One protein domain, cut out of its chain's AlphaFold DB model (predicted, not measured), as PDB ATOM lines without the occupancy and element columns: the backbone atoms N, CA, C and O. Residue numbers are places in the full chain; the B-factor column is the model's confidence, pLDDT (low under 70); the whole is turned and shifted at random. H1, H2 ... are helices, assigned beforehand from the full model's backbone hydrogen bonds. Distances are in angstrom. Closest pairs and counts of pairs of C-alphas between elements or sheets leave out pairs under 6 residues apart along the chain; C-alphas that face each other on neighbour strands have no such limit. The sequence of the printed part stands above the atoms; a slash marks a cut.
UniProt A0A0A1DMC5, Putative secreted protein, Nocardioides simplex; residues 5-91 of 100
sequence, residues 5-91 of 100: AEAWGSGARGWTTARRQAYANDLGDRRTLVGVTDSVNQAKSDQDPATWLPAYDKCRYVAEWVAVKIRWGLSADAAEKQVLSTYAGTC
ATOM      1  N   ALA A   5     214.768 158.108 223.482       98.00
ATOM      2  CA  ALA A   5     214.546 158.430 224.892       98.00
ATOM      3  C   ALA A   5     213.266 157.771 225.438       98.00
ATOM      4  O   ALA A   5     213.289 157.201 226.527       98.00
ATOM      5  N   GLU A   6     212.193 157.737 224.646       98.50
ATOM      6  CA  GLU A   6     210.964 157.028 225.013       98.50
ATOM      7  C   GLU A   6     211.218 155.512 225.146       98.50
ATOM      8  O   GLU A   6     210.940 154.890 226.172       98.50
ATOM      9  N   ALA A   7     211.888 154.909 224.158       98.44
ATOM     10  CA  ALA A   7     212.278 153.500 224.200       98.44
ATOM     11  C   ALA A   7     213.136 153.174 225.434       98.44
ATOM     12  O   ALA A   7     212.973 152.112 226.042       98.44
ATOM     13  N   TRP A   8     214.037 154.082 225.826       98.38
ATOM     14  CA  TRP A   8     214.862 153.947 227.026       98.38
ATOM     15  C   TRP A   8     214.014 153.823 228.296       98.38
ATOM     16  O   TRP A   8     214.222 152.877 229.068       98.38
ATOM     17  N   GLY A   9     213.048 154.730 228.481       98.06
ATOM     18  CA  GLY A   9     212.078 154.692 229.581       98.06
ATOM     19  C   GLY A   9     211.199 153.441 229.546       98.06
ATOM     20  O   GLY A   9     210.965 152.814 230.577       98.06
ATOM     21  N   SER A  10     210.845 152.999 228.340       98.44
ATOM     22  CA  SER A  10     210.014 151.826 228.056       98.44
ATOM     23  C   SER A  10     210.743 150.469 228.131       98.44
ATOM     24  O   SER A  10     210.215 149.449 227.682       98.44
ATOM     25  N   GLY A  11     211.963 150.426 228.678       98.38
ATOM     26  CA  GLY A  11     212.697 149.185 228.970       98.38
ATOM     27  C   GLY A  11     214.000 148.986 228.193       98.38
ATOM     28  O   GLY A  11     214.824 148.163 228.602       98.38
ATOM     29  N   ALA A  12     214.272 149.777 227.147       98.44
ATOM     30  CA  ALA A  12     215.514 149.658 226.373       98.44
ATOM     31  C   ALA A  12     216.777 150.010 227.180       98.44
ATOM     32  O   ALA A  12     217.889 149.631 226.802       98.44
ATOM     33  N   ARG A  13     216.631 150.677 228.333       98.00
ATOM     34  CA  ARG A  13     217.724 150.882 229.296       98.00
ATOM     35  C   ARG A  13     218.402 149.579 229.738       98.00
ATOM     36  O   ARG A  13     219.610 149.573 229.947       98.00
ATOM     37  N   GLY A  14     217.644 148.479 229.823       98.38
ATOM     38  CA  GLY A  14     218.149 147.156 230.208       98.38
ATOM     39  C   GLY A  14     218.745 146.346 229.053       98.38
ATOM     40  O   GLY A  14     219.230 145.238 229.265       98.38
ATOM     41  N   TRP A  15     218.694 146.854 227.820       98.56
ATOM     42  CA  TRP A  15     219.254 146.160 226.665       98.56
ATOM     43  C   TRP A  15     220.772 146.311 226.579       98.56
ATOM     44  O   TRP A  15     221.360 147.296 227.032       98.56
ATOM     45  N   THR A  16     221.402 145.354 225.897       98.69
ATOM     46  CA  THR A  16     222.790 145.497 225.456       98.69
ATOM     47  C   THR A  16     222.925 146.660 224.472       98.69
ATOM     48  O   THR A  16     221.981 147.021 223.761       98.69
ATOM     49  N   THR A  17     224.130 147.226 224.375       98.38
ATOM     50  CA  THR A  17     224.432 148.279 223.393       98.38
ATOM     51  C   THR A  17     224.129 147.832 221.963       98.38
ATOM     52  O   THR A  17     223.495 148.583 221.227       98.38
ATOM     53  N   ALA A  18     224.476 146.592 221.600       98.62
ATOM     54  CA  ALA A  18     224.193 146.041 220.275       98.62
ATOM     55  C   ALA A  18     222.687 146.011 219.963       98.62
ATOM     56  O   ALA A  18     222.271 146.390 218.871       98.62
ATOM     57  N   ARG A  19     221.841 145.635 220.934       98.50
ATOM     58  CA  ARG A  19     220.383 145.631 220.740       98.50
ATOM     59  C   ARG A  19     219.815 147.047 220.608       98.50
ATOM     60  O   ARG A  19     218.939 147.260 219.777       98.50
ATOM     61  N   ARG A  20     220.330 148.028 221.360       98.38
ATOM     62  CA  ARG A  20     219.947 149.446 221.183       98.38
ATOM     63  C   ARG A  20     220.363 149.995 219.817       98.38
ATOM     64  O   ARG A  20     219.593 150.722 219.201       98.38
ATOM     65  N   GLN A  21     221.549 149.629 219.329       98.31
ATOM     66  CA  GLN A  21     221.999 149.999 217.985       98.31
ATOM     67  C   GLN A  21     221.119 149.367 216.903       98.31
ATOM     68  O   GLN A  21     220.746 150.056 215.960       98.31
ATOM     69  N   ALA A  22     220.743 148.095 217.058       98.25
ATOM     70  CA  ALA A  22     219.819 147.436 216.140       98.25
ATOM     71  C   ALA A  22     218.448 148.133 216.113       98.25
ATOM     72  O   ALA A  22     217.904 148.355 215.039       98.25
ATOM     73  N   TYR A  23     217.931 148.544 217.274       98.12
ATOM     74  CA  TYR A  23     216.691 149.317 217.375       98.12
ATOM     75  C   TYR A  23     216.773 150.665 216.646       98.12
ATOM     76  O   TYR A  23     215.897 150.996 215.850       98.12
ATOM     77  N   ALA A  24     217.848 151.424 216.877       97.50
ATOM     78  CA  ALA A  24     218.049 152.733 216.252       97.50
ATOM     79  C   ALA A  24     218.173 152.666 214.717       97.50
ATOM     80  O   ALA A  24     217.949 153.671 214.048       97.50
ATOM     81  N   ASN A  25     218.518 151.496 214.171       97.44
ATOM     82  CA  ASN A  25     218.758 151.269 212.745       97.44
ATOM     83  C   ASN A  25     217.815 150.203 212.149       97.44
ATOM     84  O   ASN A  25     218.172 149.539 211.176       97.44
ATOM     85  N   ASP A  26     216.632 149.989 212.735       97.31
ATOM     86  CA  ASP A  26     215.699 148.954 212.275       97.31
ATOM     87  C   ASP A  26     215.093 149.307 210.910       97.31
ATOM     88  O   ASP A  26     214.121 150.054 210.807       97.31
ATOM     89  N   LEU A  27     215.662 148.724 209.856       95.94
ATOM     90  CA  LEU A  27     215.109 148.735 208.498       95.94
ATOM     91  C   LEU A  27     214.270 147.480 208.199       95.94
ATOM     92  O   LEU A  27     213.704 147.360 207.115       95.94
ATOM     93  N   GLY A  28     214.179 146.538 209.148       96.44
ATOM     94  CA  GLY A  28     213.423 145.293 208.997       96.44
ATOM     95  C   GLY A  28     211.909 145.467 209.151       96.44
ATOM     96  O   GLY A  28     211.160 144.508 208.973       96.44
ATOM     97  N   ASP A  29     211.458 146.671 209.498       96.06
ATOM     98  CA  ASP A  29     210.058 147.059 209.554       96.06
ATOM     99  C   ASP A  29     209.914 148.512 209.092       96.06
ATOM    100  O   ASP A  29     210.454 149.431 209.707       96.06
ATOM    101  N   ARG A  30     209.148 148.733 208.018       94.56
ATOM    102  CA  ARG A  30     208.926 150.069 207.432       94.56
ATOM    103  C   ARG A  30     208.316 151.080 208.406       94.56
ATOM    104  O   ARG A  30     208.321 152.272 208.125       94.56
ATOM    105  N   ARG A  31     207.729 150.604 209.509       95.38
ATOM    106  CA  ARG A  31     207.143 151.451 210.547       95.38
ATOM    107  C   ARG A  31     208.238 152.068 211.416       95.38
ATOM    108  O   ARG A  31     208.121 153.214 211.814       95.38
ATOM    109  N   THR A  32     209.349 151.391 211.690       93.38
ATOM    110  CA  THR A  32     210.298 151.889 212.700       93.38
ATOM    111  C   THR A  32     210.959 153.217 212.304       93.38
ATOM    112  O   THR A  32     211.063 154.119 213.141       93.38
ATOM    113  N   LEU A  33     211.303 153.410 211.027       93.94
ATOM    114  CA  LEU A  33     211.956 154.623 210.519       93.94
ATOM    115  C   LEU A  33     211.125 155.271 209.400       93.94
ATOM    116  O   LEU A  33     211.115 154.804 208.266       93.94
ATOM    117  N   VAL A  34     210.430 156.366 209.729       91.75
ATOM    118  CA  VAL A  34     209.537 157.094 208.812       91.75
ATOM    119  C   VAL A  34     210.041 158.523 208.657       91.75
ATOM    120  O   VAL A  34     210.162 159.245 209.648       91.75
ATOM    121  N   GLY A  35     210.328 158.928 207.420       91.44
ATOM    122  CA  GLY A  35     210.659 160.313 207.096       91.44
ATOM    123  C   GLY A  35     209.426 161.207 207.210       91.44
ATOM    124  O   GLY A  35     208.373 160.890 206.656       91.44
ATOM    125  N   VAL A  36     209.554 162.320 207.928       92.56
ATOM    126  CA  VAL A  36     208.492 163.318 208.121       92.56
ATOM    127  C   VAL A  36     209.076 164.724 207.999       92.56
ATOM    128  O   VAL A  36     210.291 164.904 208.078       92.56
ATOM    129  N   THR A  37     208.213 165.725 207.823       96.38
ATOM    130  CA  THR A  37     208.618 167.135 207.845       96.38
ATOM    131  C   THR A  37     209.333 167.468 209.154       96.38
ATOM    132  O   THR A  37     208.849 167.124 210.233       96.38
ATOM    133  N   ASP A  38     210.458 168.173 209.058       97.00
ATOM    134  CA  ASP A  38     211.333 168.501 210.189       97.00
ATOM    135  C   ASP A  38     210.585 169.155 211.365       97.00
ATOM    136  O   ASP A  38     210.656 168.665 212.490       97.00
ATOM    137  N   SER A  39     209.755 170.170 211.108       97.50
ATOM    138  CA  SER A  39     208.965 170.834 212.157       97.50
ATOM    139  C   SER A  39     207.996 169.893 212.884       97.50
ATOM    140  O   SER A  39     207.783 170.035 214.087       97.50
ATOM    141  N   VAL A  40     207.439 168.898 212.187       96.50
ATOM    142  CA  VAL A  40     206.573 167.870 212.786       96.50
ATOM    143  C   VAL A  40     207.398 166.930 213.665       96.50
ATOM    144  O   VAL A  40     206.960 166.575 214.759       96.50
ATOM    145  N   ASN A  41     208.606 166.563 213.228       96.00
ATOM    146  CA  ASN A  41     209.529 165.753 214.024       96.00
ATOM    147  C   ASN A  41     209.991 166.487 215.291       96.00
ATOM    148  O   ASN A  41     210.031 165.887 216.362       96.00
ATOM    149  N   GLN A  42     210.293 167.783 215.189       96.94
ATOM    150  CA  GLN A  42     210.671 168.612 216.335       96.94
ATOM    151  C   GLN A  42     209.515 168.788 217.321       96.94
ATOM    152  O   GLN A  42     209.719 168.639 218.522       96.94
ATOM    153  N   ALA A  43     208.298 169.043 216.825       97.56
ATOM    154  CA  ALA A  43     207.108 169.157 217.669       97.56
ATOM    155  C   ALA A  43     206.838 167.868 218.455       97.56
ATOM    156  O   ALA A  43     206.429 167.921 219.611       97.56
ATOM    157  N   LYS A  44     207.090 166.714 217.828       96.94
ATOM    158  CA  LYS A  44     206.998 165.414 218.478       96.94
ATOM    159  C   LYS A  44     208.113 165.199 219.515       96.94
ATOM    160  O   LYS A  44     207.836 164.705 220.603       96.94
ATOM    161  N   SER A  45     209.372 165.464 219.166       96.81
ATOM    162  CA  SER A  45     210.540 165.135 220.002       96.81
ATOM    163  C   SER A  45     210.511 163.663 220.488       96.81
ATOM    164  O   SER A  45     210.196 162.723 219.743       96.81
ATOM    165  N   ASP A  46     210.821 163.455 221.761       96.62
ATOM    166  CA  ASP A  46     210.757 162.227 222.530       96.62
ATOM    167  C   ASP A  46     209.377 161.928 223.126       96.62
ATOM    168  O   ASP A  46     209.233 160.918 223.800       96.62
ATOM    169  N   GLN A  47     208.356 162.733 222.826       98.19
ATOM    170  CA  GLN A  47     207.036 162.606 223.434       98.19
ATOM    171  C   GLN A  47     206.301 161.344 222.967       98.19
ATOM    172  O   GLN A  47     206.382 160.921 221.798       98.19
ATOM    173  N   ASP A  48     205.570 160.760 223.910       98.06
ATOM    174  CA  ASP A  48     204.701 159.608 223.733       98.06
ATOM    175  C   ASP A  48     203.300 160.032 223.221       98.06
ATOM    176  O   ASP A  48     202.976 161.223 223.179       98.06
ATOM    177  N   PRO A  49     202.439 159.078 222.823       98.19
ATOM    178  CA  PRO A  49     201.063 159.345 222.414       98.19
ATOM    179  C   PRO A  49     200.178 160.043 223.455       98.19
ATOM    180  O   PRO A  49     199.200 160.674 223.053       98.19
ATOM    181  N   ALA A  50     200.473 159.937 224.756       98.19
ATOM    182  CA  ALA A  50     199.724 160.675 225.774       98.19
ATOM    183  C   ALA A  50     199.991 162.183 225.708       98.19
ATOM    184  O   ALA A  50     199.102 162.985 225.998       98.19
ATOM    185  N   THR A  51     201.199 162.558 225.294       98.12
ATOM    186  CA  THR A  51     201.650 163.949 225.244       98.12
ATOM    187  C   THR A  51     201.492 164.559 223.848       98.12
ATOM    188  O   THR A  51     201.122 165.727 223.720       98.12
ATOM    189  N   TRP A  52     201.722 163.775 222.791       98.06
ATOM    190  CA  TRP A  52     201.678 164.254 221.410       98.06
ATOM    191  C   TRP A  52     201.095 163.239 220.430       98.06
ATOM    192  O   TRP A  52     201.457 162.062 220.402       98.06
ATOM    193  N   LEU A  53     200.252 163.738 219.528       97.50
ATOM    194  CA  LEU A  53     199.729 163.005 218.378       97.50
ATOM    195  C   LEU A  53     199.826 163.868 217.115       97.50
ATOM    196  O   LEU A  53     199.689 165.092 217.198       97.50
ATOM    197  N   PRO A  54     199.990 163.254 215.930       96.31
ATOM    198  CA  PRO A  54     199.963 163.998 214.680       96.31
ATOM    199  C   PRO A  54     198.580 164.618 214.434       96.31
ATOM    200  O   PRO A  54     197.551 164.119 214.901       96.31
ATOM    201  N   ALA A  55     198.541 165.698 213.650       96.12
ATOM    202  CA  ALA A  55     197.288 166.363 213.288       96.12
ATOM    203  C   ALA A  55     196.346 165.444 212.483       96.12
ATOM    204  O   ALA A  55     195.135 165.448 212.711       96.12
ATOM    205  N   TYR A  56     196.916 164.618 211.601       93.81
ATOM    206  CA  TYR A  56     196.216 163.697 210.701       93.81
ATOM    207  C   TYR A  56     196.687 162.251 210.919       93.81
ATOM    208  O   TYR A  56     197.689 162.019 211.593       93.81
ATOM    209  N   ASP A  57     195.956 161.274 210.375       93.25
ATOM    210  CA  ASP A  57     196.315 159.844 210.395       93.25
ATOM    211  C   ASP A  57     196.608 159.246 211.786       93.25
ATOM    212  O   ASP A  57     197.374 158.291 211.927       93.25
ATOM    213  N   LYS A  58     195.953 159.758 212.835       95.50
ATOM    214  CA  LYS A  58     196.159 159.322 214.232       95.50
ATOM    215  C   LYS A  58     195.984 157.815 214.422       95.50
ATOM    216  O   LYS A  58     196.767 157.194 215.130       95.50
ATOM    217  N   CYS A  59     195.008 157.220 213.736       95.31
ATOM    218  CA  CYS A  59     194.773 155.778 213.763       95.31
ATOM    219  C   CYS A  59     195.960 154.974 213.239       95.31
ATOM    220  O   CYS A  59     196.409 154.029 213.885       95.31
ATOM    221  N   ARG A  60     196.502 155.381 212.087       94.00
ATOM    222  CA  ARG A  60     197.697 154.763 211.518       94.00
ATOM    223  C   ARG A  60     198.880 154.941 212.463       94.00
ATOM    224  O   ARG A  60     199.542 153.962 212.780       94.00
ATOM    225  N   TYR A  61     199.106 156.162 212.944       95.94
ATOM    226  CA  TYR A  61     200.206 156.466 213.854       95.94
ATOM    227  C   TYR A  61     200.169 155.599 215.121       95.94
ATOM    228  O   TYR A  61     201.175 154.984 215.468       95.94
ATOM    229  N   VAL A  62     199.007 155.487 215.776       96.88
ATOM    230  CA  VAL A  62     198.829 154.643 216.967       96.88
ATOM    231  C   VAL A  62     199.057 153.166 216.645       96.88
ATOM    232  O   VAL A  62     199.766 152.485 217.385       96.88
ATOM    233  N   ALA A  63     198.511 152.661 215.536       95.19
ATOM    234  CA  ALA A  63     198.700 151.268 215.138       95.19
ATOM    235  C   ALA A  63     200.179 150.939 214.864       95.19
ATOM    236  O   ALA A  63     200.684 149.902 215.296       95.19
ATOM    237  N   GLU A  64     200.893 151.830 214.173       96.31
ATOM    238  CA  GLU A  64     202.318 151.664 213.901       96.31
ATOM    239  C   GLU A  64     203.156 151.768 215.188       96.31
ATOM    240  O   GLU A  64     204.042 150.941 215.406       96.31
ATOM    241  N   TRP A  65     202.820 152.701 216.084       98.00
ATOM    242  CA  TRP A  65     203.454 152.853 217.394       98.00
ATOM    243  C   TRP A  65     203.343 151.580 218.246       98.00
ATOM    244  O   TRP A  65     204.353 151.063 218.731       98.00
ATOM    245  N   VAL A  66     202.128 151.031 218.374       97.25
ATOM    246  CA  VAL A  66     201.873 149.765 219.083       97.25
ATOM    247  C   VAL A  66     202.668 148.629 218.452       97.25
ATOM    248  O   VAL A  66     203.298 147.848 219.163       97.25
ATOM    249  N   ALA A  67     202.686 148.545 217.121       96.81
ATOM    250  CA  ALA A  67     203.416 147.493 216.430       96.81
ATOM    251  C   ALA A  67     204.930 147.542 216.692       96.81
ATOM    252  O   ALA A  67     205.535 146.492 216.911       96.81
ATOM    253  N   VAL A  68     205.536 148.735 216.722       98.12
ATOM    254  CA  VAL A  68     206.959 148.897 217.060       98.12
ATOM    255  C   VAL A  68     207.227 148.520 218.515       98.12
ATOM    256  O   VAL A  68     208.181 147.781 218.775       98.12
ATOM    257  N   LYS A  69     206.370 148.938 219.461       98.31
ATOM    258  CA  LYS A  69     206.515 148.536 220.869       98.31
ATOM    259  C   LYS A  69     206.427 147.017 221.042       98.31
ATOM    260  O   LYS A  69     207.284 146.441 221.709       98.31
ATOM    261  N   ILE A  70     205.480 146.352 220.373       97.88
ATOM    262  CA  ILE A  70     205.351 144.885 220.389       97.88
ATOM    263  C   ILE A  70     206.588 144.210 219.789       97.88
ATOM    264  O   ILE A  70     207.168 143.332 220.427       97.88
ATOM    265  N   ARG A  71     207.024 144.631 218.593       97.81
ATOM    266  CA  ARG A  71     208.184 144.056 217.887       97.81
ATOM    267  C   ARG A  71     209.439 144.051 218.756       97.81
ATOM    268  O   ARG A  71     210.192 143.082 218.743       97.81
ATOM    269  N   TRP A  72     209.659 145.129 219.503       98.25
ATOM    270  CA  TRP A  72     210.869 145.314 220.296       98.25
ATOM    271  C   TRP A  72     210.726 144.934 221.775       98.25
ATOM    272  O   TRP A  72     211.736 144.888 222.485       98.25
ATOM    273  N   GLY A  73     209.516 144.592 222.224       98.19
ATOM    274  CA  GLY A  73     209.221 144.243 223.615       98.19
ATOM    275  C   GLY A  73     209.324 145.439 224.564       98.19
ATOM    276  O   GLY A  73     209.872 145.306 225.656       98.19
ATOM    277  N   LEU A  74     208.860 146.609 224.122       98.56
ATOM    278  CA  LEU A  74     208.806 147.837 224.916       98.56
ATOM    279  C   LEU A  74     207.489 147.914 225.696       98.56
ATOM    280  O   LEU A  74     206.432 147.546 225.181       98.56
ATOM    281  N   SER A  75     207.543 148.418 226.928       98.38
ATOM    282  CA  SER A  75     206.348 148.667 227.736       98.38
ATOM    283  C   SER A  75     205.645 149.964 227.330       98.38
ATOM    284  O   SER A  75     206.247 150.837 226.707       98.38
ATOM    285  N   ALA A  76     204.383 150.097 227.730       98.25
ATOM    286  CA  ALA A  76     203.671 151.367 227.745       98.25
ATOM    287  C   ALA A  76     203.252 151.689 229.177       98.25
ATOM    288  O   ALA A  76     202.843 150.779 229.911       98.25
ATOM    289  N   ASP A  77     203.366 152.952 229.575       98.25
ATOM    290  CA  ASP A  77     202.853 153.387 230.871       98.25
ATOM    291  C   ASP A  77     201.318 153.521 230.858       98.25
ATOM    292  O   ASP A  77     200.644 153.235 229.864       98.25
ATOM    293  N   ALA A  78     200.737 153.887 232.002       98.31
ATOM    294  CA  ALA A  78     199.288 153.958 232.150       98.31
ATOM    295  C   ALA A  78     198.641 155.049 231.278       98.31
ATOM    296  O   ALA A  78     197.569 154.811 230.717       98.31
ATOM    297  N   ALA A  79     199.273 156.220 231.157       98.38
ATOM    298  CA  ALA A  79     198.740 157.340 230.387       98.38
ATOM    299  C   ALA A  79     198.829 157.042 228.888       98.38
ATOM    300  O   ALA A  79     197.842 157.179 228.159       98.38
ATOM    301  N   GLU A  80     199.975 156.525 228.456       98.44
ATOM    302  CA  GLU A  80     200.191 156.073 227.092       98.44
ATOM    303  C   GLU A  80     199.169 154.993 226.713       98.44
ATOM    304  O   GLU A  80     198.438 155.120 225.727       98.44
ATOM    305  N   LYS A  81     199.053 153.941 227.534       97.75
ATOM    306  CA  LYS A  81     198.130 152.826 227.291       97.75
ATOM    307  C   LYS A  81     196.680 153.287 227.191       97.75
ATOM    308  O   LYS A  81     195.934 152.730 226.380       97.75
ATOM    309  N   GLN A  82     196.273 154.274 227.987       98.19
ATOM    310  CA  GLN A  82     194.926 154.831 227.918       98.19
ATOM    311  C   GLN A  82     194.655 155.422 226.530       98.19
ATOM    312  O   GLN A  82     193.663 155.056 225.899       98.19
ATOM    313  N   VAL A  83     195.562 156.259 226.015       97.94
ATOM    314  CA  VAL A  83     195.418 156.852 224.679       97.94
ATOM    315  C   VAL A  83     195.449 155.787 223.588       97.94
ATOM    316  O   VAL A  83     194.571 155.773 222.723       97.94
ATOM    317  N   LEU A  84     196.398 154.849 223.649       97.00
ATOM    318  CA  LEU A  84     196.484 153.748 222.685       97.00
ATOM    319  C   LEU A  84     195.172 152.944 222.633       97.00
ATOM    320  O   LEU A  84     194.678 152.636 221.550       97.00
ATOM    321  N   SER A  85     194.573 152.667 223.795       95.81
ATOM    322  CA  SER A  85     193.307 151.928 223.900       95.81
ATOM    323  C   SER A  85     192.117 152.730 223.363       95.81
ATOM    324  O   SER A  85     191.261 152.170 222.679       95.81
ATOM    325  N   THR A  86     192.068 154.044 223.607       96.00
ATOM    326  CA  THR A  86     191.026 154.924 223.052       96.00
ATOM    327  C   THR A  86     191.039 154.921 221.523       96.00
ATOM    328  O   THR A  86     189.985 154.794 220.897       96.00
ATOM    329  N   TYR A  87     192.216 155.011 220.902       95.19
ATOM    330  CA  TYR A  87     192.313 154.945 219.443       95.19
ATOM    331  C   TYR A  87     192.027 153.539 218.915       95.19
ATOM    332  O   TYR A  87     191.309 153.406 217.933       95.19
ATOM    333  N   ALA A  88     192.472 152.481 219.597       89.44
ATOM    334  CA  ALA A  88     192.136 151.111 219.202       89.44
ATOM    335  C   ALA A  88     190.615 150.856 219.139       89.44
ATOM    336  O   ALA A  88     190.161 150.096 218.287       89.44
ATOM    337  N   GLY A  89     189.829 151.504 220.009       89.56
ATOM    338  CA  GLY A  89     188.366 151.400 220.015       89.56
ATOM    339  C   GLY A  89     187.637 152.317 219.027       89.56
ATOM    340  O   GLY A  89     186.497 152.034 218.671       89.56
ATOM    341  N   THR A  90     188.257 153.416 218.590       91.12
ATOM    342  CA  THR A  90     187.609 154.428 217.727       91.12
ATOM    343  C   THR A  90     188.073 154.375 216.271       91.12
ATOM    344  O   THR A  90     187.398 154.897 215.385       91.12
ATOM    345  N   CYS A  91     189.204 153.729 215.998       91.88
ATOM    346  CA  CYS A  91     189.740 153.561 214.656       91.88
ATOM    347  C   CYS A  91     189.072 152.400 213.912       91.88
ATOM    348  O   CYS A  91     188.871 151.318 214.461       91.88
TER     349      CYS A  91
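What this domain is: This is residues 5 to 91 of the 100 residues of the protein "Putative secreted protein" of Nocardioides simplex (UniProt A0A0A1DMC5). Two longer helices, H4 and H5, make a V that is narrow where H4 starts and H5 ends, with the link of residues 73 to 77 across its open side. Three short helices, H1, H2 and H3, are spread round H4 on loops and touch no helix: H2 lies off the last end of H4, and H3 sits out to one side, where residues 34 to 39, of which 38 and 39 belong to H3, stick out. The printed part has 87 residues with five named helices, in the order H1 H2 H3 H4 H5, and no named strand. The class is all helix. The whole is compact, with a radius of gyration of the C-alphas of 13.0 A and spans of 37 by 29 by 21 A.

How they stand to each other: H1, residues 5 to 9, touches no helix. H2, residues 17 to 24, is apart from H1. H3, residues 38 to 44, is apart from H1 and H2. H4, residues 58 to 72, is close to H2 but not clearly touching, with 1 pair of C-alphas within 8 A; the closest C-alphas are those of Tyr 23 and Trp 72, 7.6 A apart. H2 and H4 run opposite ways at a shallow tilt of 20 degrees. H4 is apart from H3, and it is only just apart from H1, at 8.3 A. H5, residues 78 to 90, touches H4 with residues 84 to 88 alone. Their closest C-alphas, those of Val 62 and Leu 84, are 6.2 A apart. H4 and H5 run opposite ways at a steep tilt of 54 degrees. H5 is apart from H1, H2 and H3. In H1, H2, H3, H4 and H5 every O i to N i+4 pair is within hydrogen-bond range.

Where its parts are: H1, residues 5 to 9, begins at C-alpha 5 at (214.546, 158.430, 224.892) and is 6.5 A from first to last C-alpha. H2, residues 17 to 24, is 10.6 A long in the same measure, and H3, residues 38 to 44, is 9.9 A. H4, residues 58 to 72, is the longest helix, with 15 residues and 21.2 A, and begins at C-alpha 58 at (196.159, 159.322, 214.232). H5, residues 78 to 90, is 18.6 A and ends at C-alpha 90 at (187.609, 154.428, 217.727).

The domain as a whole: The two C-alphas farthest apart are those of Thr 17 and Thr 90, at 37.8 A. The links from H2 to H3 and from H3 to H4 are long, with 13 residues each. The link from H1 to H2 is short, with 7 residues, and the link from H4 to H5 is tight, with 5. The printed part has no cut. The mean pLDDT of the printed part is 96.7, and no printed residue is under 70.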